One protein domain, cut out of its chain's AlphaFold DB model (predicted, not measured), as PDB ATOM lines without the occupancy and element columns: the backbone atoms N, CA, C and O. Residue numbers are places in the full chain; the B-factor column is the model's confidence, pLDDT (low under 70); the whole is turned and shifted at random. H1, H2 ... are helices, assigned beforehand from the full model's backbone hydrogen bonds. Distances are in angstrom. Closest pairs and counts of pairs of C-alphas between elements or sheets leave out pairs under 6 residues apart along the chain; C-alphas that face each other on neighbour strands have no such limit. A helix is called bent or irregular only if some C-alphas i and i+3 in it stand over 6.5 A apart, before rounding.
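What this domain is: This is residues 452 to 598 and 617 to 632 of the 632 residues of an uncharacterized protein of Steinernema glaseri (UniProt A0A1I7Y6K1). One long helix, H1, runs as a spine along much of the domain; H6 packs side by side with it, and H5 folds back on H6 as a helical hairpin. H3 crosses H1 at residues 473 to 480, H2 lies near both, and short H4, H7 and H8 lie near the last residues of H6. The printed part has 163 residues with eight named helices, H1 to H8 in chain order, and no named strand: all helix. It is compact, with a radius of gyration of the C-alphas of 17.1 A, and spans 52 by 37 by 28 A.

Where its parts are: Find C-alpha 452 at (84.126, 195.034, 40.160); from there H1 runs 52.1 A to residue 486. Next come H2, residues 494 to 505, irregular with C-alphas 502 and 505 7.2 A apart, and H3, 514 to 526. Then look for H4, 535 to 542; H5, 545 to 558, 20.1 A; H6, 564 to 578, 21.1 A; H7, 582 to 589; and H8, 626 to 631, ending at C-alpha 631, (92.783, 183.128, 70.277).

How they stand to each other: Start at Arg 469 and Phe 574, the closest C-alphas of H1 and H6, 4.5 A apart; these helices touch at a shallow tilt of 26 degrees, the same way. H5 and H6, a hairpin, touch at Leu 556 and Arg 564, their closest C-alphas, 6.5 A. H3 touches H1, closest C-alphas Met 524 and Leu 480, 7.5 A, at a steep tilt of 60 degrees. H4 and H7 only just touch, with 3 pairs of C-alphas within 8 A. Every O i to N i+4 pair is within hydrogen-bond range in H3 to H8; H1 has 29 of 31, H2 6 of 8.

The domain as a whole: Residues 599 to 616 are cut out, leaving 13.4 A between C-alphas 598 and 617. No link printed whole is long. Look for pLDDT under 70 at residues 488 to 506, 528 to 532, 590 to 598 and 617 to 632.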
ATOM      1  N   ASP A 452      85.384 195.731  39.851       76.12
ATOM      2  CA  ASP A 452      84.126 195.034  40.160       76.12
ATOM      3  C   ASP A 452      84.327 193.514  40.333       76.12
ATOM      4  O   ASP A 452      83.775 192.898  41.245       76.12
ATOM      5  N   ASP A 453      85.171 192.899  39.497       79.12
ATOM      6  CA  ASP A 453      85.485 191.464  39.585       79.12
ATOM      7  C   ASP A 453      86.315 191.154  40.839       79.12
ATOM      8  O   ASP A 453      86.161 190.102  41.471       79.12
ATOM      9  N   THR A 454      87.191 192.088  41.218       82.25
ATOM     10  CA  THR A 454      87.987 192.004  42.445       82.25
ATOM     11  C   THR A 454      87.072 192.064  43.664       82.25
ATOM     12  O   THR A 454      87.148 191.189  44.524       82.25
ATOM     13  N   GLU A 455      86.160 193.038  43.717       82.62
ATOM     14  CA  GLU A 455      85.182 193.172  44.799       82.62
ATOM     15  C   GLU A 455      84.282 191.936  44.909       82.62
ATOM     16  O   GLU A 455      84.130 191.380  45.999       82.62
ATOM     17  N   SER A 456      83.772 191.430  43.781       84.50
ATOM     18  CA  SER A 456      82.978 190.197  43.755       84.50
ATOM     19  C   SER A 456      83.754 189.006  44.322       84.50
ATOM     20  O   SER A 456      83.208 188.233  45.104       84.50
ATOM     21  N   THR A 457      85.032 188.857  43.964       85.25
ATOM     22  CA  THR A 457      85.863 187.744  44.446       85.25
ATOM     23  C   THR A 457      86.133 187.848  45.950       85.25
ATOM     24  O   THR A 457      86.064 186.847  46.666       85.25
ATOM     25  N   ILE A 458      86.395 189.058  46.453       87.44
ATOM     26  CA  ILE A 458      86.565 189.323  47.888       87.44
ATOM     27  C   ILE A 458      85.274 189.013  48.656       87.44
ATOM     28  O   ILE A 458      85.324 188.370  49.707       87.44
ATOM     29  N   GLN A 459      84.109 189.378  48.119       89.44
ATOM     30  CA  GLN A 459      82.826 189.034  48.733       89.44
ATOM     31  C   GLN A 459      82.581 187.516  48.744       89.44
ATOM     32  O   GLN A 459      82.085 186.971  49.733       89.44
ATOM     33  N   SER A 460      82.964 186.809  47.680       90.69
ATOM     34  CA  SER A 460      82.887 185.347  47.616       90.69
ATOM     35  C   SER A 460      83.780 184.672  48.655       90.69
ATOM     36  O   SER A 460      83.333 183.731  49.315       90.69
ATOM     37  N   LEU A 461      84.989 185.199  48.882       91.44
ATOM     38  CA  LEU A 461      85.860 184.779  49.984       91.44
ATOM     39  C   LEU A 461      85.197 185.004  51.343       91.44
ATOM     40  O   LEU A 461      85.166 184.083  52.160       91.44
ATOM     41  N   ALA A 462      84.631 186.189  51.581       92.06
ATOM     42  CA  ALA A 462      83.943 186.499  52.832       92.06
ATOM     43  C   ALA A 462      82.819 185.502  53.128       92.06
ATOM     44  O   ALA A 462      82.769 184.922  54.214       92.06
ATOM     45  N   ASN A 463      81.974 185.234  52.134       93.25
ATOM     46  CA  ASN A 463      80.867 184.293  52.271       93.25
ATOM     47  C   ASN A 463      81.371 182.865  52.536       93.25
ATOM     48  O   ASN A 463      80.830 182.169  53.394       93.25
ATOM     49  N   ALA A 464      82.417 182.429  51.828       94.81
ATOM     50  CA  ALA A 464      82.956 181.078  51.962       94.81
ATOM     51  C   ALA A 464      83.634 180.845  53.321       94.81
ATOM     52  O   ALA A 464      83.435 179.795  53.931       94.81
ATOM     53  N   PHE A 465      84.384 181.822  53.840       94.00
ATOM     54  CA  PHE A 465      84.984 181.716  55.174       94.00
ATOM     55  C   PHE A 465      83.955 181.834  56.296       94.00
ATOM     56  O   PHE A 465      84.098 181.152  57.310       94.00
ATOM     57  N   ALA A 466      82.889 182.616  56.109       94.88
ATOM     58  CA  ALA A 466      81.757 182.610  57.031       94.88
ATOM     59  C   ALA A 466      81.092 181.223  57.097       94.88
ATOM     60  O   ALA A 466      80.829 180.730  58.192       94.88
ATOM     61  N   LEU A 467      80.893 180.561  55.947       96.56
ATOM     62  CA  LEU A 467      80.389 179.185  55.877       96.56
ATOM     63  C   LEU A 467      81.328 178.216  56.600       96.56
ATOM     64  O   LEU A 467      80.871 177.462  57.456       96.56
ATOM     65  N   LEU A 468      82.628 178.236  56.281       95.50
ATOM     66  CA  LEU A 468      83.620 177.348  56.899       95.50
ATOM     67  C   LEU A 468      83.653 177.517  58.418       95.50
ATOM     68  O   LEU A 468      83.645 176.521  59.140       95.50
ATOM     69  N   ARG A 469      83.630 178.761  58.907       94.25
ATOM     70  CA  ARG A 469      83.538 179.058  60.338       94.25
ATOM     71  C   ARG A 469      82.312 178.394  60.961       94.25
ATOM     72  O   ARG A 469      82.457 177.649  61.924       94.25
ATOM     73  N   THR A 470      81.126 178.612  60.390       94.69
ATOM     74  CA  THR A 470      79.887 178.012  60.901       94.69
ATOM     75  C   THR A 470      79.897 176.483  60.818       94.69
ATOM     76  O   THR A 470      79.387 175.816  61.718       94.69
ATOM     77  N   TYR A 471      80.515 175.909  59.784       95.31
ATOM     78  CA  TYR A 471      80.723 174.466  59.659       95.31
ATOM     79  C   TYR A 471      81.573 173.915  60.814       95.31
ATOM     80  O   TYR A 471      81.176 172.948  61.467       95.31
ATOM     81  N   ALA A 472      82.716 174.548  61.101       93.12
ATOM     82  CA  ALA A 472      83.602 174.138  62.188       93.12
ATOM     83  C   ALA A 472      82.933 174.284  63.562       93.12
ATOM     84  O   ALA A 472      82.996 173.355  64.364       93.12
ATOM     85  N   GLU A 473      82.254 175.409  63.800       91.88
ATOM     86  CA  GLU A 473      81.484 175.682  65.019       91.88
ATOM     87  C   GLU A 473      80.412 174.603  65.249       91.88
ATOM     88  O   GLU A 473      80.385 173.948  66.290       91.88
ATOM     89  N   THR A 474      79.601 174.308  64.232       92.00
ATOM     90  CA  THR A 474      78.536 173.300  64.347       92.00
ATOM     91  C   THR A 474      79.095 171.899  64.609       92.00
ATOM     92  O   THR A 474      78.569 171.154  65.438       92.00
ATOM     93  N   HIS A 475      80.179 171.516  63.930       91.25
ATOM     94  CA  HIS A 475      80.806 170.220  64.176       91.25
ATOM     95  C   HIS A 475      81.476 170.120  65.543       91.25
ATOM     96  O   HIS A 475      81.503 169.020  66.099       91.25
ATOM     97  N   LEU A 476      81.991 171.227  66.084       89.38
ATOM     98  CA  LEU A 476      82.501 171.273  67.450       89.38
ATOM     99  C   LEU A 476      81.375 170.932  68.433       89.38
ATOM    100  O   LEU A 476      81.548 170.021  69.243       89.38
ATOM    101  N   HIS A 477      80.204 171.565  68.290       85.81
ATOM    102  CA  HIS A 477      79.025 171.258  69.108       85.81
ATOM    103  C   HIS A 477      78.640 169.776  69.006       85.81
ATOM    104  O   HIS A 477      78.530 169.085  70.018       85.81
ATOM    105  N   LEU A 478      78.498 169.252  67.782       86.25
ATOM    106  CA  LEU A 478      78.113 167.855  67.545       86.25
ATOM    107  C   LEU A 478      79.122 166.846  68.107       86.25
ATOM    108  O   LEU A 478      78.726 165.764  68.541       86.25
ATOM    109  N   LYS A 479      80.418 167.176  68.094       85.94
ATOM    110  CA  LYS A 479      81.477 166.335  68.664       85.94
ATOM    111  C   LYS A 479      81.499 166.411  70.192       85.94
ATOM    112  O   LYS A 479      81.787 165.402  70.828       85.94
ATOM    113  N   LEU A 480      81.174 167.565  70.772       81.44
ATOM    114  CA  LEU A 480      81.205 167.786  72.216       81.44
ATOM    115  C   LEU A 480      80.011 167.152  72.949       81.44
ATOM    116  O   LEU A 480      80.202 166.589  74.022       81.44
ATOM    117  N   ILE A 481      78.806 167.170  72.362       78.69
ATOM    118  CA  ILE A 481      77.587 166.565  72.943       78.69
ATOM    119  C   ILE A 481      77.810 165.127  73.470       78.69
ATOM    120  O   ILE A 481      77.511 164.880  74.640       78.69
ATOM    121  N   PRO A 482      78.333 164.161  72.682       79.81
ATOM    122  CA  PRO A 482      78.550 162.801  73.174       79.81
ATOM    123  C   PRO A 482      79.635 162.720  74.258       79.81
ATOM    124  O   PRO A 482      79.470 161.954  75.201       79.81
ATOM    125  N   ILE A 483      80.693 163.534  74.167       78.12
ATOM    126  CA  ILE A 483      81.797 163.553  75.143       78.12
ATOM    127  C   ILE A 483      81.296 164.043  76.509       78.12
ATOM    128  O   ILE A 483      81.637 163.474  77.540       78.12
ATOM    129  N   LEU A 484      80.437 165.064  76.537       73.12
ATOM    130  CA  LEU A 484      79.866 165.573  77.789       73.12
ATOM    131  C   LEU A 484      78.890 164.602  78.446       73.12
ATOM    132  O   LEU A 484      78.810 164.555  79.671       73.12
ATOM    133  N   ASN A 485      78.174 163.808  77.650       71.69
ATOM    134  CA  ASN A 485      77.335 162.740  78.188       71.69
ATOM    135  C   ASN A 485      78.170 161.626  78.844       71.69
ATOM    136  O   ASN A 485      77.690 160.978  79.771       71.69
ATOM    137  N   GLU A 486      79.399 161.402  78.375       73.31
ATOM    138  CA  GLU A 486      80.330 160.413  78.933       73.31
ATOM    139  C   GLU A 486      81.065 160.939  80.180       73.31
ATOM    140  O   GLU A 486      81.313 160.177  81.115       73.31
ATOM    141  N   TYR A 487      81.327 162.250  80.243       72.06
ATOM    142  CA  TYR A 487      82.031 162.902  81.351       72.06
ATOM    143  C   TYR A 487      81.231 164.070  81.969       72.06
ATOM    144  O   TYR A 487      81.592 165.238  81.787       72.06
ATOM    145  N   PRO A 488      80.180 163.789  82.764       65.38
ATOM    146  CA  PRO A 488      79.333 164.820  83.374       65.38
ATOM    147  C   PRO A 488      80.038 165.655  84.461       65.38
ATOM    148  O   PRO A 488      79.504 166.672  84.893       65.38
ATOM    149  N   GLU A 489      81.220 165.229  84.920       61.62
ATOM    150  CA  GLU A 489      82.036 165.927  85.928       61.62
ATOM    151  C   GLU A 489      82.858 167.090  85.353       61.62
ATOM    152  O   GLU A 489      83.389 167.899  86.117       61.62
ATOM    153  N   LEU A 490      82.983 167.201  84.024       64.12
ATOM    154  CA  LEU A 490      83.598 168.380  83.428       64.12
ATOM    155  C   LEU A 490      82.700 169.593  83.687       64.12
ATOM    156  O   LEU A 490      81.571 169.648  83.204       64.12
ATOM    157  N   GLU A 491      83.223 170.580  84.423       54.66
ATOM    158  CA  GLU A 491      82.610 171.901  84.596       54.66
ATOM    159  C   GLU A 491      82.490 172.599  83.237       54.66
ATOM    160  O   GLU A 491      83.324 173.409  82.830       54.66
ATOM    161  N   VAL A 492      81.441 172.264  82.503       55.69
ATOM    162  CA  VAL A 492      81.031 172.987  81.313       55.69
ATOM    163  C   VAL A 492      79.853 173.856  81.714       55.69
ATOM    164  O   VAL A 492      78.937 173.397  82.398       55.69
ATOM    165  N   CYS A 493      79.903 175.139  81.343       53.50
ATOM    166  CA  CYS A 493      78.843 176.098  81.640       53.50
ATOM    167  C   CYS A 493      77.461 175.495  81.359       53.50
ATOM    168  O   CYS A 493      77.253 174.856  80.327       53.50
ATOM    169  N   SER A 494      76.493 175.781  82.235       53.94
ATOM    170  CA  SER A 494      75.078 175.391  82.107       53.94
ATOM    171  C   SER A 494      74.465 175.674  80.721       53.94
ATOM    172  O   SER A 494      73.506 175.015  80.324       53.94
ATOM    173  N   ALA A 495      75.051 176.603  79.956       50.34
ATOM    174  CA  ALA A 495      74.735 176.897  78.561       50.34
ATOM    175  C   ALA A 495      74.912 175.698  77.602       50.34
ATOM    176  O   ALA A 495      74.060 175.490  76.741       50.34
ATOM    177  N   VAL A 496      75.941 174.857  77.769       54.03
ATOM    178  CA  VAL A 496      76.155 173.686  76.892       54.03
ATOM    179  C   VAL A 496      75.166 172.561  77.217       54.03
ATOM    180  O   VAL A 496      74.665 171.892  76.317       54.03
ATOM    181  N   GLY A 497      74.758 172.429  78.484       54.97
ATOM    182  CA  GLY A 497      73.643 171.554  78.874       54.97
ATOM    183  C   GLY A 497      72.302 171.960  78.237       54.97
ATOM    184  O   GLY A 497      71.469 171.103  77.930       54.97
ATOM    185  N   SER A 498      72.109 173.256  77.960       58.41
ATOM    186  CA  SER A 498      70.963 173.758  77.184       58.41
ATOM    187  C   SER A 498      71.029 173.319  75.712       58.41
ATOM    188  O   SER A 498      70.005 172.964  75.134       58.41
ATOM    189  N   LEU A 499      72.217 173.262  75.097       57.09
ATOM    190  CA  LEU A 499      72.393 172.751  73.725       57.09
ATOM    191  C   LEU A 499      72.076 171.249  73.633       57.09
ATOM    192  O   LEU A 499      71.336 170.836  72.741       57.09
ATOM    193  N   VAL A 500      72.541 170.450  74.602       56.59
ATOM    194  CA  VAL A 500      72.272 168.998  74.683       56.59
ATOM    195  C   VAL A 500      70.776 168.700  74.851       56.59
ATOM    196  O   VAL A 500      70.238 167.800  74.212       56.59
ATOM    197  N   SER A 501      70.072 169.470  75.684       55.88
ATOM    198  CA  SER A 501      68.626 169.294  75.907       55.88
ATOM    199  C   SER A 501      67.766 169.796  74.734       55.88
ATOM    200  O   SER A 501      66.703 169.230  74.452       55.88
ATOM    201  N   ASN A 502      68.243 170.805  73.996       53.12
ATOM    202  CA  ASN A 502      67.601 171.322  72.786       53.12
ATOM    203  C   ASN A 502      67.789 170.435  71.537       53.12
ATOM    204  O   ASN A 502      66.991 170.560  70.609       53.12
ATOM    205  N   ASP A 503      68.769 169.520  71.517       57.69
ATOM    206  CA  ASP A 503      69.013 168.576  70.404       57.69
ATOM    207  C   ASP A 503      68.002 167.413  70.350       57.69
ATOM    208  O   ASP A 503      67.973 166.648  69.391       57.69
ATOM    209  N   SER A 504      67.109 167.277  71.341       57.56
ATOM    210  CA  SER A 504      66.156 166.152  71.418       57.56
ATOM    211  C   SER A 504      65.259 165.980  70.182       57.56
ATOM    212  O   SER A 504      64.776 164.877  69.930       57.56
ATOM    213  N   THR A 505      65.052 167.038  69.390       62.41
ATOM    214  CA  THR A 505      64.285 166.988  68.135       62.41
ATOM    215  C   THR A 505      65.146 167.087  66.872       62.41
ATOM    216  O   THR A 505      64.634 166.828  65.788       62.41
ATOM    217  N   GLY A 506      66.424 167.476  66.968       67.62
ATOM    218  CA  GLY A 506      67.314 167.705  65.817       67.62
ATOM    219  C   GLY A 506      66.888 168.835  64.860       67.62
ATOM    220  O   GLY A 506      67.489 168.995  63.795       67.62
ATOM    221  N   PHE A 507      65.845 169.605  65.202       79.81
ATOM    222  CA  PHE A 507      65.286 170.663  64.345       79.81
ATOM    223  C   PHE A 507      65.747 172.068  64.726       79.81
ATOM    224  O   PHE A 507      65.599 172.976  63.916       79.81
ATOM    225  N   LYS A 508      66.277 172.256  65.938       85.38
ATOM    226  CA  LYS A 508      66.780 173.550  66.411       85.38
ATOM    227  C   LYS A 508      68.191 173.814  65.895       85.38
ATOM    228  O   LYS A 508      68.973 172.886  65.694       85.38
ATOM    229  N   ALA A 509      68.514 175.090  65.714       86.00
ATOM    230  CA  ALA A 509      69.861 175.507  65.356       86.00
ATOM    231  C   ALA A 509      70.833 175.304  66.530       86.00
ATOM    232  O   ALA A 509      70.577 175.755  67.647       86.00
ATOM    233  N   LEU A 510      71.977 174.688  66.249       85.31
ATOM    234  CA  LEU A 510      73.126 174.590  67.140       85.31
ATOM    235  C   LEU A 510      73.965 175.864  66.989       85.31
ATOM    236  O   LEU A 510      74.897 175.906  66.191       85.31
ATOM    237  N   ARG A 511      73.583 176.934  67.691       80.94
ATOM    238  CA  ARG A 511      74.367 178.176  67.762       80.94
ATOM    239  C   ARG A 511      74.789 178.425  69.198       80.94
ATOM    240  O   ARG A 511      73.941 178.383  70.091       80.94
ATOM    241  N   ALA A 512      76.064 178.722  69.401       73.12
ATOM    242  CA  ALA A 512      76.582 179.119  70.698       73.12
ATOM    243  C   ALA A 512      76.772 180.637  70.776       73.12
ATOM    244  O   ALA A 512      77.163 181.295  69.815       73.12
ATOM    245  N   GLU A 513      76.526 181.193  71.961       78.75
ATOM    246  CA  GLU A 513      77.014 182.531  72.293       78.75
ATOM    247  C   GLU A 513      78.558 182.535  72.287       78.75
ATOM    248  O   GLU A 513      79.161 181.513  72.641       78.75
ATOM    249  N   PRO A 514      79.224 183.657  71.960       79.62
ATOM    250  CA  PRO A 514      80.684 183.717  71.825       79.62
ATOM    251  C   PRO A 514      81.457 183.197  73.048       79.62
ATOM    252  O   PRO A 514      82.454 182.487  72.909       79.62
ATOM    253  N   ASP A 515      80.970 183.492  74.256       78.38
ATOM    254  CA  ASP A 515      81.573 183.007  75.505       78.38
ATOM    255  C   ASP A 515      81.405 181.492  75.679       78.38
ATOM    256  O   ASP A 515      82.292 180.810  76.197       78.38
ATOM    257  N   THR A 516      80.283 180.947  75.206       80.56
ATOM    258  CA  THR A 516      80.029 179.502  75.232       80.56
ATOM    259  C   THR A 516      80.978 178.797  74.272       80.56
ATOM    260  O   THR A 516      81.671 177.875  74.692       80.56
ATOM    261  N   LEU A 517      81.117 179.299  73.040       83.81
ATOM    262  CA  LEU A 517      82.069 178.773  72.057       83.81
ATOM    263  C   LEU A 517      83.510 178.766  72.600       83.81
ATOM    264  O   LEU A 517      84.235 177.781  72.458       83.81
ATOM    265  N   ARG A 518      83.923 179.836  73.291       84.19
ATOM    266  CA  ARG A 518      85.243 179.910  73.939       84.19
ATOM    267  C   ARG A 518      85.456 178.817  74.974       84.19
ATOM    268  O   ARG A 518      86.521 178.196  74.986       84.19
ATOM    269  N   ASN A 519      84.461 178.563  75.813       81.00
ATOM    270  CA  ASN A 519      84.536 177.506  76.813       81.00
ATOM    271  C   ASN A 519      84.580 176.116  76.167       81.00
ATOM    272  O   ASN A 519      85.377 175.278  76.580       81.00
ATOM    273  N   GLU A 520      83.792 175.883  75.119       81.31
ATOM    274  CA  GLU A 520      83.787 174.615  74.383       81.31
ATOM    275  C   GLU A 520      85.141 174.305  73.742       81.31
ATOM    276  O   GLU A 520      85.655 173.194  73.885       81.31
ATOM    277  N   VAL A 521      85.769 175.295  73.102       85.81
ATOM    278  CA  VAL A 521      87.114 175.132  72.538       85.81
ATOM    279  C   VAL A 521      88.137 174.832  73.638       85.81
ATOM    280  O   VAL A 521      88.973 173.942  73.482       85.81
ATOM    281  N   GLN A 522      88.064 175.516  74.786       83.19
ATOM    282  CA  GLN A 522      88.949 175.233  75.920       83.19
ATOM    283  C   GLN A 522      88.767 173.818  76.475       83.19
ATOM    284  O   GLN A 522      89.753 173.181  76.849       83.19
ATOM    285  N   VAL A 523      87.531 173.323  76.538       80.31
ATOM    286  CA  VAL A 523      87.233 171.948  76.950       80.31
ATOM    287  C   VAL A 523      87.812 170.958  75.942       80.31
ATOM    288  O   VAL A 523      88.539 170.052  76.341       80.31
ATOM    289  N   MET A 524      87.589 171.173  74.644       81.56
ATOM    290  CA  MET A 524      88.115 170.296  73.593       81.56
ATOM    291  C   MET A 524      89.652 170.226  73.611       81.56
ATOM    292  O   MET A 524      90.228 169.162  73.404       81.56
ATOM    293  N   LEU A 525      90.332 171.331  73.941       81.00
ATOM    294  CA  LEU A 525      91.790 171.360  74.121       81.00
ATOM    295  C   LEU A 525      92.273 170.581  75.357       81.00
ATOM    296  O   LEU A 525      93.401 170.090  75.357       81.00
ATOM    297  N   LYS A 526      91.452 170.466  76.410       79.25
ATOM    298  CA  LYS A 526      91.773 169.666  77.606       79.25
ATOM    299  C   LYS A 526      91.579 168.166  77.358       79.25
ATOM    300  O   LYS A 526      92.339 167.369  77.900       79.25
ATOM    301  N   ILE A 527      90.607 167.786  76.526       75.56
ATOM    302  CA  ILE A 527      90.251 166.390  76.213       75.56
ATOM    303  C   ILE A 527      90.918 165.941  74.894       75.56
ATOM    304  O   ILE A 527      90.290 165.475  73.945       75.56
ATOM    305  N   PHE A 528      92.236 166.118  74.818       66.69
ATOM    306  CA  PHE A 528      93.032 165.882  73.608       66.69
ATOM    307  C   PHE A 528      92.986 164.431  73.060       66.69
ATOM    308  O   PHE A 528      92.902 164.270  71.839       66.69
ATOM    309  N   PRO A 529      93.026 163.368  73.896       63.66
ATOM    310  CA  PRO A 529      93.050 161.980  73.416       63.66
ATOM    311  C   PRO A 529      91.746 161.525  72.742       63.66
ATOM    312  O   PRO A 529      91.793 160.759  71.780       63.66
ATOM    313  N   ASP A 530      90.595 162.038  73.184       64.00
ATOM    314  CA  ASP A 530      89.269 161.617  72.691       64.00
ATOM    315  C   ASP A 530      88.832 162.390  71.430       64.00
ATOM    316  O   ASP A 530      87.818 162.091  70.778       64.00
ATOM    317  N   ASN A 531      89.645 163.373  71.025       68.38
ATOM    318  CA  ASN A 531      89.437 164.166  69.818       68.38
ATOM    319  C   ASN A 531      89.951 163.478  68.532       68.38
ATOM    320  O   ASN A 531      89.874 164.034  67.436       68.38
ATOM    321  N   ILE A 532      90.462 162.248  68.632       67.69
ATOM    322  CA  ILE A 532      90.958 161.478  67.485       67.69
ATOM    323  C   ILE A 532      89.774 160.949  66.651       67.69
ATOM    324  O   ILE A 532      88.751 160.509  67.176       67.69
ATOM    325  N   GLY A 533      89.899 160.991  65.319       73.31
ATOM    326  CA  GLY A 533      88.889 160.451  64.394       73.31
ATOM    327  C   GLY A 533      87.762 161.424  64.028       73.31
ATOM    328  O   GLY A 533      86.712 161.000  63.534       73.31
ATOM    329  N   TRP A 534      87.958 162.728  64.239       84.19
ATOM    330  CA  TRP A 534      87.024 163.755  63.781       84.19
ATOM    331  C   TRP A 534      87.045 163.846  62.240       84.19
ATOM    332  O   TRP A 534      87.910 164.484  61.635       84.19
ATOM    333  N   LYS A 535      86.096 163.152  61.592       86.12
ATOM    334  CA  LYS A 535      86.026 162.984  60.125       86.12
ATOM    335  C   LYS A 535      86.042 164.313  59.346       86.12
ATOM    336  O   LYS A 535      86.892 164.422  58.465       86.12
ATOM    337  N   PRO A 536      85.195 165.316  59.670       86.25
ATOM    338  CA  PRO A 536      85.274 166.665  59.108       86.25
ATOM    339  C   PRO A 536      86.690 167.249  59.061       86.25
ATOM    340  O   PRO A 536      87.170 167.628  57.998       86.25
ATOM    341  N   ILE A 537      87.405 167.249  60.188       85.00
ATOM    342  CA  ILE A 537      88.762 167.807  60.258       85.00
ATOM    343  C   ILE A 537      89.764 166.955  59.478       85.00
ATOM    344  O   ILE A 537      90.638 167.484  58.797       85.00
ATOM    345  N   SER A 538      89.611 165.634  59.507       86.31
ATOM    346  CA  SER A 538      90.455 164.743  58.702       86.31
ATOM    347  C   SER A 538      90.282 165.003  57.197       86.31
ATOM    348  O   SER A 538      91.249 164.941  56.438       86.31
ATOM    349  N   ALA A 539      89.063 165.330  56.751       86.62
ATOM    350  CA  ALA A 539      88.796 165.713  55.368       86.62
ATOM    351  C   ALA A 539      89.444 167.062  55.013       86.62
ATOM    352  O   ALA A 539      90.059 167.177  53.955       86.62
ATOM    353  N   LEU A 540      89.383 168.046  55.917       86.06
ATOM    354  CA  LEU A 540      90.058 169.340  55.751       86.06
ATOM    355  C   LEU A 540      91.569 169.203  55.538       86.06
ATOM    356  O   LEU A 540      92.128 169.886  54.678       86.06
ATOM    357  N   ASP A 541      92.214 168.306  56.291       86.19
ATOM    358  CA  ASP A 541      93.652 168.044  56.159       86.19
ATOM    359  C   ASP A 541      93.951 167.400  54.806       86.19
ATOM    360  O   ASP A 541      94.830 167.845  54.072       86.19
ATOM    361  N   ARG A 542      93.144 166.404  54.417       88.38
ATOM    362  CA  ARG A 542      93.283 165.708  53.133       88.38
ATOM    363  C   ARG A 542      93.171 166.647  51.930       88.38
ATOM    364  O   ARG A 542      93.841 166.413  50.928       88.38
ATOM    365  N   PHE A 543      92.316 167.664  51.999       87.31
ATOM    366  CA  PHE A 543      92.161 168.643  50.919       87.31
ATOM    367  C   PHE A 543      93.269 169.708  50.904       87.31
ATOM    368  O   PHE A 543      93.366 170.465  49.942       87.31
ATOM    369  N   GLY A 544      94.104 169.796  51.944       85.31
ATOM    370  CA  GLY A 544      95.087 170.872  52.073       85.31
ATOM    371  C   GLY A 544      94.422 172.231  52.295       85.31
ATOM    372  O   GLY A 544      94.859 173.241  51.736       85.31
ATOM    373  N   LEU A 545      93.327 172.283  53.073       85.38
ATOM    374  CA  LEU A 545      92.647 173.555  53.341       85.38
ATOM    375  C   LEU A 545      93.586 174.546  54.052       85.38
ATOM    376  O   LEU A 545      93.538 175.731  53.749       85.38
ATOM    377  N   MET A 546      94.484 174.075  54.922       83.00
ATOM    378  CA  MET A 546      95.450 174.937  55.621       83.00
ATOM    379  C   MET A 546      96.387 175.691  54.662       83.00
ATOM    380  O   MET A 546      96.656 176.878  54.866       83.00
ATOM    381  N   ASP A 547      96.809 175.057  53.567       84.12
ATOM    382  CA  ASP A 547      97.624 175.711  52.534       84.12
ATOM    383  C   ASP A 547      96.811 176.775  51.791       84.12
ATOM    384  O   ASP A 547      97.278 177.885  51.529       84.12
ATOM    385  N   LEU A 548      95.547 176.462  51.484       86.19
ATOM    386  CA  LEU A 548      94.624 177.404  50.854       86.19
ATOM    387  C   LEU A 548      94.363 178.624  51.747       86.19
ATOM    388  O   LEU A 548      94.363 179.753  51.265       86.19
ATOM    389  N   MET A 549      94.198 178.409  53.051       84.88
ATOM    390  CA  MET A 549      94.030 179.476  54.034       84.88
ATOM    391  C   MET A 549      95.265 180.360  54.142       84.88
ATOM    392  O   MET A 549      95.132 181.577  54.213       84.88
ATOM    393  N   THR A 550      96.455 179.764  54.101       82.69
ATOM    394  CA  THR A 550      97.724 180.497  54.082       82.69
ATOM    395  C   THR A 550      97.812 181.415  52.864       82.69
ATOM    396  O   THR A 550      98.144 182.593  53.000       82.69
ATOM    397  N   ARG A 551      97.431 180.922  51.675       84.50
ATOM    398  CA  ARG A 551      97.360 181.747  50.457       84.50
ATOM    399  C   ARG A 551      96.392 182.919  50.613       84.50
ATOM    400  O   ARG A 551      96.752 184.049  50.291       84.50
ATOM    401  N   VAL A 552      95.196 182.674  51.151       85.88
ATOM    402  CA  VAL A 552      94.208 183.737  51.402       85.88
ATOM    403  C   VAL A 552      94.723 184.742  52.430       85.88
ATOM    404  O   VAL A 552      94.583 185.944  52.231       85.88
ATOM    405  N   LEU A 553      95.356 184.283  53.507       84.06
ATOM    406  CA  LEU A 553      95.915 185.161  54.527       84.06
ATOM    407  C   LEU A 553      97.012 186.060  53.942       84.06
ATOM    408  O   LEU A 553      96.991 187.266  54.171       84.06
ATOM    409  N   ASN A 554      97.915 185.507  53.129       81.56
ATOM    410  CA  ASN A 554      98.942 186.277  52.424       81.56
ATOM    411  C   ASN A 554      98.330 187.319  51.469       81.56
ATOM    412  O   ASN A 554      98.756 188.476  51.472       81.56
ATOM    413  N   LEU A 555      97.295 186.948  50.703       83.31
ATOM    414  CA  LEU A 555      96.546 187.874  49.844       83.31
ATOM    415  C   LEU A 555      95.964 189.039  50.658       83.31
ATOM    416  O   LEU A 555      96.158 190.207  50.315       83.31
ATOM    417  N   LEU A 556      95.274 188.718  51.756       82.25
ATOM    418  CA  LEU A 556      94.623 189.707  52.606       82.25
ATOM    419  C   LEU A 556      95.626 190.583  53.344       82.25
ATOM    420  O   LEU A 556      95.298 191.725  53.612       82.25
ATOM    421  N   LEU A 557      96.815 190.095  53.700       78.75
ATOM    422  CA  LEU A 557      97.819 190.898  54.399       78.75
ATOM    423  C   LEU A 557      98.495 191.913  53.476       78.75
ATOM    424  O   LEU A 557      98.670 193.063  53.886       78.75
ATOM    425  N   ASN A 558      98.806 191.503  52.245       73.50
ATOM    426  CA  ASN A 558      99.560 192.304  51.283       73.50
ATOM    427  C   ASN A 558      98.723 193.402  50.610       73.50
ATOM    428  O   ASN A 558      99.281 194.411  50.183       73.50
ATOM    429  N   GLN A 559      97.399 193.241  50.520       73.56
ATOM    430  CA  GLN A 559      96.510 194.221  49.889       73.56
ATOM    431  C   GLN A 559      95.364 194.642  50.821       73.56
ATOM    432  O   GLN A 559      94.919 193.895  51.694       73.56
ATOM    433  N   SER A 560      94.903 195.884  50.681       76.62
ATOM    434  CA  SER A 560      93.770 196.404  51.451       76.62
ATOM    435  C   SER A 560      92.508 196.343  50.599       76.62
ATOM    436  O   SER A 560      92.420 197.029  49.584       76.62
ATOM    437  N   TYR A 561      91.542 195.528  51.020       79.50
ATOM    438  CA  TYR A 561      90.246 195.373  50.362       79.50
ATOM    439  C   TYR A 561      89.104 195.750  51.315       79.50
ATOM    440  O   TYR A 561      89.234 195.543  52.531       79.50
ATOM    441  N   PRO A 562      87.968 196.258  50.804       76.62
ATOM    442  CA  PRO A 562      86.757 196.402  51.609       76.62
ATOM    443  C   PRO A 562      86.328 195.033  52.164       76.62
ATOM    444  O   PRO A 562      86.450 194.015  51.490       76.62
ATOM    445  N   GLY A 563      85.895 194.980  53.428       74.62
ATOM    446  CA  GLY A 563      85.501 193.724  54.089       74.62
ATOM    447  C   GLY A 563      86.656 192.816  54.541       74.62
ATOM    448  O   GLY A 563      86.407 191.795  55.177       74.62
ATOM    449  N   ARG A 564      87.928 193.189  54.306       82.81
ATOM    450  CA  ARG A 564      89.121 192.412  54.719       82.81
ATOM    451  C   ARG A 564      89.070 191.942  56.178       82.81
ATOM    452  O   ARG A 564      89.464 190.817  56.470       82.81
ATOM    453  N   ILE A 565      88.611 192.797  57.093       84.12
ATOM    454  CA  ILE A 565      88.563 192.487  58.531       84.12
ATOM    455  C   ILE A 565      87.578 191.354  58.834       84.12
ATOM    456  O   ILE A 565      87.890 190.495  59.655       84.12
ATOM    457  N   ASP A 566      86.435 191.308  58.153       84.56
ATOM    458  CA  ASP A 566      85.419 190.275  58.373       84.56
ATOM    459  C   ASP A 566      85.887 188.910  57.853       84.56
ATOM    460  O   ASP A 566      85.656 187.879  58.496       84.56
ATOM    461  N   ILE A 567      86.625 188.910  56.735       88.00
ATOM    462  CA  ILE A 567      87.265 187.703  56.197       88.00
ATOM    463  C   ILE A 567      88.338 187.209  57.162       88.00
ATOM    464  O   ILE A 567      88.331 186.037  57.527       88.00
ATOM    465  N   LEU A 568      89.231 188.099  57.614       88.31
ATOM    466  CA  LEU A 568      90.284 187.753  58.570       88.31
ATOM    467  C   LEU A 568      89.702 187.209  59.873       88.31
ATOM    468  O   LEU A 568      90.180 186.190  60.360       88.31
ATOM    469  N   ARG A 569      88.649 187.835  60.411       88.81
ATOM    470  CA  ARG A 569      87.959 187.344  61.609       88.81
ATOM    471  C   ARG A 569      87.410 185.938  61.390       88.81
ATOM    472  O   ARG A 569      87.736 185.044  62.161       88.81
ATOM    473  N   SER A 570      86.644 185.728  60.318       91.25
ATOM    474  CA  SER A 570      86.029 184.425  60.033       91.25
ATOM    475  C   SER A 570      87.073 183.330  59.805       91.25
ATOM    476  O   SER A 570      86.922 182.209  60.287       91.25
ATOM    477  N   LEU A 571      88.159 183.670  59.105       90.69
ATOM    478  CA  LEU A 571      89.293 182.789  58.856       90.69
ATOM    479  C   LEU A 571      89.990 182.409  60.167       90.69
ATOM    480  O   LEU A 571      90.213 181.227  60.406       90.69
ATOM    481  N   LEU A 572      90.311 183.381  61.025       89.56
ATOM    482  CA  LEU A 572      91.000 183.137  62.296       89.56
ATOM    483  C   LEU A 572      90.132 182.363  63.291       89.56
ATOM    484  O   LEU A 572      90.635 181.450  63.939       89.56
ATOM    485  N   GLU A 573      88.834 182.663  63.376       90.25
ATOM    486  CA  GLU A 573      87.885 181.901  64.197       90.25
ATOM    487  C   GLU A 573      87.769 180.452  63.708       90.25
ATOM    488  O   GLU A 573      87.782 179.520  64.513       90.25
ATOM    489  N   PHE A 574      87.747 180.235  62.390       91.56
ATOM    490  CA  PHE A 574      87.812 178.889  61.830       91.56
ATOM    491  C   PHE A 574      89.113 178.167  62.209       91.56
ATOM    492  O   PHE A 574      89.041 177.042  62.706       91.56
ATOM    493  N   VAL A 575      90.288 178.803  62.037       89.44
ATOM    494  CA  VAL A 575      91.589 178.231  62.455       89.44
ATOM    495  C   VAL A 575      91.552 177.859  63.936       89.44
ATOM    496  O   VAL A 575      91.953 176.761  64.322       89.44
ATOM    497  N   TRP A 576      91.054 178.760  64.777       88.94
ATOM    498  CA  TRP A 576      90.977 178.551  66.214       88.94
ATOM    499  C   TRP A 576      90.158 177.308  66.587       88.94
ATOM    500  O   TRP A 576      90.587 176.523  67.431       88.94
ATOM    501  N   ILE A 577      89.031 177.065  65.916       89.31
ATOM    502  CA  ILE A 577      88.214 175.874  66.170       89.31
ATOM    503  C   ILE A 577      88.914 174.606  65.662       89.31
ATOM    504  O   ILE A 577      89.026 173.626  66.401       89.31
ATOM    505  N   VAL A 578      89.423 174.594  64.425       88.81
ATOM    506  CA  VAL A 578      90.014 173.369  63.842       88.81
ATOM    507  C   VAL A 578      91.333 172.970  64.506       88.81
ATOM    508  O   VAL A 578      91.676 171.790  64.538       88.81
ATOM    509  N   THR A 579      92.046 173.925  65.109       87.38
ATOM    510  CA  THR A 579      93.268 173.675  65.897       87.38
ATOM    511  C   THR A 579      93.013 173.033  67.252       87.38
ATOM    512  O   THR A 579      93.962 172.698  67.955       87.38
ATOM    513  N   THR A 580      91.762 172.765  67.620       85.56
ATOM    514  CA  THR A 580      91.472 171.817  68.706       85.56
ATOM    515  C   THR A 580      91.922 170.394  68.367       85.56
ATOM    516  O   THR A 580      92.153 169.594  69.273       85.56
ATOM    517  N   HIS A 581      92.073 170.071  67.077       84.75
ATOM    518  CA  HIS A 581      92.526 168.767  66.616       84.75
ATOM    519  C   HIS A 581      94.058 168.712  66.449       84.75
ATOM    520  O   HIS A 581      94.633 169.593  65.798       84.75
ATOM    521  N   PRO A 582      94.733 167.645  66.923       81.38
ATOM    522  CA  PRO A 582      96.198 167.563  66.946       81.38
ATOM    523  C   PRO A 582      96.860 167.727  65.571       81.38
ATOM    524  O   PRO A 582      97.838 168.455  65.426       81.38
ATOM    525  N   THR A 583      96.307 167.089  64.533       83.38
ATOM    526  CA  THR A 583      96.850 167.166  63.164       83.38
ATOM    527  C   THR A 583      96.886 168.599  62.639       83.38
ATOM    528  O   THR A 583      97.860 168.991  62.008       83.38
ATOM    529  N   MET A 584      95.863 169.402  62.939       83.50
ATOM    530  CA  MET A 584      95.799 170.789  62.472       83.50
ATOM    531  C   MET A 584      96.808 171.680  63.188       83.50
ATOM    532  O   MET A 584      97.379 172.571  62.566       83.50
ATOM    533  N   GLN A 585      97.079 171.416  64.469       81.00
ATOM    534  CA  GLN A 585      98.144 172.108  65.198       81.00
ATOM    535  C   GLN A 585      99.507 171.837  64.561       81.00
ATOM    536  O   GLN A 585     100.261 172.776  64.320       81.00
ATOM    537  N   LEU A 586      99.797 170.574  64.233       81.19
ATOM    538  CA  LEU A 586     101.048 170.200  63.569       81.19
ATOM    539  C   LEU A 586     101.201 170.897  62.214       81.19
ATOM    540  O   LEU A 586     102.256 171.456  61.951       81.19
ATOM    541  N   ARG A 587     100.139 170.982  61.404       79.81
ATOM    542  CA  ARG A 587     100.179 171.696  60.114       79.81
ATOM    543  C   ARG A 587     100.517 173.178  60.237       79.81
ATOM    544  O   ARG A 587     101.197 173.713  59.373       79.81
ATOM    545  N   ILE A 588     100.050 173.844  61.292       77.75
ATOM    546  CA  ILE A 588     100.415 175.245  61.548       77.75
ATOM    547  C   ILE A 588     101.884 175.355  61.962       77.75
ATOM    548  O   ILE A 588     102.564 176.300  61.561       77.75
ATOM    549  N   LEU A 589     102.371 174.396  62.753       74.38
ATOM    550  CA  LEU A 589     103.754 174.355  63.232       74.38
ATOM    551  C   LEU A 589     104.759 173.986  62.130       74.38
ATOM    552  O   LEU A 589     105.868 174.514  62.143       74.38
ATOM    553  N   ASP A 590     104.367 173.146  61.168       68.94
ATOM    554  CA  ASP A 590     105.194 172.726  60.025       68.94
ATOM    555  C   ASP A 590     105.490 173.873  59.034       68.94
ATOM    556  O   ASP A 590     106.340 173.728  58.157       68.94
ATOM    557  N   GLY A 591     104.867 175.042  59.228       55.44
ATOM    558  CA  GLY A 591     105.270 176.306  58.622       55.44
ATOM    559  C   GLY A 591     104.219 176.895  57.689       55.44
ATOM    560  O   GLY A 591     104.020 176.441  56.568       55.44
ATOM    561  N   ILE A 592     103.606 177.993  58.129       56.31
ATOM    562  CA  ILE A 592     102.923 178.939  57.245       56.31
ATOM    563  C   ILE A 592     104.023 179.794  56.597       56.31
ATOM    564  O   ILE A 592     104.567 180.692  57.245       56.31
ATOM    565  N   GLU A 593     104.401 179.515  55.345       51.44
ATOM    566  CA  GLU A 593     105.316 180.389  54.597       51.44
ATOM    567  C   GLU A 593     104.636 181.746  54.334       51.44
ATOM    568  O   GLU A 593     103.883 181.941  53.376       51.44
ATOM    569  N   PHE A 594     104.894 182.715  55.212       49.06
ATOM    570  CA  PHE A 594     104.551 184.110  54.967       49.06
ATOM    571  C   PHE A 594     105.555 184.694  53.971       49.06
ATOM    572  O   PHE A 594     106.748 184.783  54.264       49.06
ATOM    573  N   ARG A 595     105.075 185.131  52.802       42.94
ATOM    574  CA  ARG A 595     105.846 185.964  51.865       42.94
ATOM    575  C   ARG A 595     105.429 187.429  52.026       42.94
ATOM    576  O   ARG A 595     104.524 187.874  51.317       42.94
ATOM    577  N   PRO A 596     106.055 188.201  52.931       39.09
ATOM    578  CA  PRO A 596     105.905 189.645  52.914       39.09
ATOM    579  C   PRO A 596     106.667 190.199  51.704       39.09
ATOM    580  O   PRO A 596     107.895 190.174  51.666       39.09
ATOM    581  N   THR A 597     105.956 190.714  50.702       33.91
ATOM    582  CA  THR A 597     106.562 191.575  49.677       33.91
ATOM    583  C   THR A 597     106.680 192.984  50.248       33.91
ATOM    584  O   THR A 597     105.810 193.822  50.029       33.91
ATOM    585  N   PHE A 598     107.731 193.244  51.025       33.53
ATOM    586  CA  PHE A 598     108.203 194.612  51.234       33.53
ATOM    587  C   PHE A 598     109.168 194.933  50.092       33.53
ATOM    588  O   PHE A 598     110.273 194.398  50.046       33.53
ATOM    589  N   TRP A 617     105.237 191.054  63.439       34.47
ATOM    590  CA  TRP A 617     104.757 189.681  63.230       34.47
ATOM    591  C   TRP A 617     105.831 188.585  63.283       34.47
ATOM    592  O   TRP A 617     105.497 187.436  63.556       34.47
ATOM    593  N   VAL A 618     107.120 188.902  63.104       27.66
ATOM    594  CA  VAL A 618     108.175 187.859  63.069       27.66
ATOM    595  C   VAL A 618     108.469 187.282  64.466       27.66
ATOM    596  O   VAL A 618     108.866 186.127  64.589       27.66
ATOM    597  N   ASN A 619     108.163 188.020  65.537       25.36
ATOM    598  CA  ASN A 619     108.253 187.505  66.910       25.36
ATOM    599  C   ASN A 619     106.996 186.753  67.388       25.36
ATOM    600  O   ASN A 619     107.015 186.182  68.476       25.36
ATOM    601  N   CYS A 620     105.914 186.714  66.601       29.36
ATOM    602  CA  CYS A 620     104.650 186.099  67.023       29.36
ATOM    603  C   CYS A 620     104.544 184.594  66.734       29.36
ATOM    604  O   CYS A 620     103.588 183.973  67.184       29.36
ATOM    605  N   ILE A 621     105.498 183.985  66.022       33.75
ATOM    606  CA  ILE A 621     105.406 182.569  65.614       33.75
ATOM    607  C   ILE A 621     106.397 181.666  66.378       33.75
ATOM    608  O   ILE A 621     106.212 180.456  66.425       33.75
ATOM    609  N   SER A 622     107.410 182.215  67.064       28.27
ATOM    610  CA  SER A 622     108.498 181.394  67.635       28.27
ATOM    611  C   SER A 622     108.361 181.003  69.110       28.27
ATOM    612  O   SER A 622     109.244 180.333  69.645       28.27
ATOM    613  N   THR A 623     107.282 181.370  69.804       28.92
ATOM    614  CA  THR A 623     107.117 180.980  71.211       28.92
ATOM    615  C   THR A 623     105.716 180.456  71.488       28.92
ATOM    616  O   THR A 623     104.716 181.096  71.169       28.92
ATOM    617  N   ASN A 624     105.663 179.289  72.142       32.38
ATOM    618  CA  ASN A 624     104.487 178.522  72.587       32.38
ATOM    619  C   ASN A 624     103.418 179.312  73.391       32.38
ATOM    620  O   ASN A 624     102.453 178.727  73.873       32.38
ATOM    621  N   GLY A 625     103.561 180.631  73.555       31.14
ATOM    622  CA  GLY A 625     102.575 181.521  74.168       31.14
ATOM    623  C   GLY A 625     101.660 182.264  73.184       31.14
ATOM    624  O   GLY A 625     100.606 182.734  73.602       31.14
ATOM    625  N   ALA A 626     102.002 182.374  71.894       35.72
ATOM    626  CA  ALA A 626     101.304 183.287  70.975       35.72
ATOM    627  C   ALA A 626     100.032 182.715  70.325       35.72
ATOM    628  O   ALA A 626      99.120 183.482  70.016       35.72
ATOM    629  N   ILE A 627      99.888 181.386  70.227       37.34
ATOM    630  CA  ILE A 627      98.596 180.777  69.847       37.34
ATOM    631  C   ILE A 627      97.522 181.155  70.874       37.34
ATOM    632  O   ILE A 627      96.380 181.386  70.508       37.34
ATOM    633  N   ARG A 628      97.901 181.345  72.147       30.27
ATOM    634  CA  ARG A 628      96.994 181.865  73.176       30.27
ATOM    635  C   ARG A 628      96.566 183.311  72.913       30.27
ATOM    636  O   ARG A 628      95.429 183.617  73.217       30.27
ATOM    637  N   SER A 629      97.418 184.157  72.326       30.52
ATOM    638  CA  SER A 629      97.140 185.588  72.099       30.52
ATOM    639  C   SER A 629      96.380 185.896  70.806       30.52
ATOM    640  O   SER A 629      95.787 186.961  70.715       30.52
ATOM    641  N   ILE A 630      96.420 185.014  69.803       34.72
ATOM    642  CA  ILE A 630      95.594 185.143  68.585       34.72
ATOM    643  C   ILE A 630      94.160 184.648  68.855       34.72
ATOM    644  O   ILE A 630      93.218 185.027  68.168       34.72
ATOM    645  N   VAL A 631      94.015 183.809  69.882       29.53
ATOM    646  CA  VAL A 631      92.783 183.128  70.277       29.53
ATOM    647  C   VAL A 631      92.055 183.814  71.441       29.53
ATOM    648  O   VAL A 631      90.831 183.710  71.534       29.53
ATOM    649  N   THR A 632      92.765 184.489  72.353       26.59
ATOM    650  CA  THR A 632      92.121 185.291  73.406       26.59
ATOM    651  C   THR A 632      91.709 186.647  72.902       26.59
ATOM    652  O   THR A 632      90.526 186.974  73.168       26.59
TER     653      THR A 632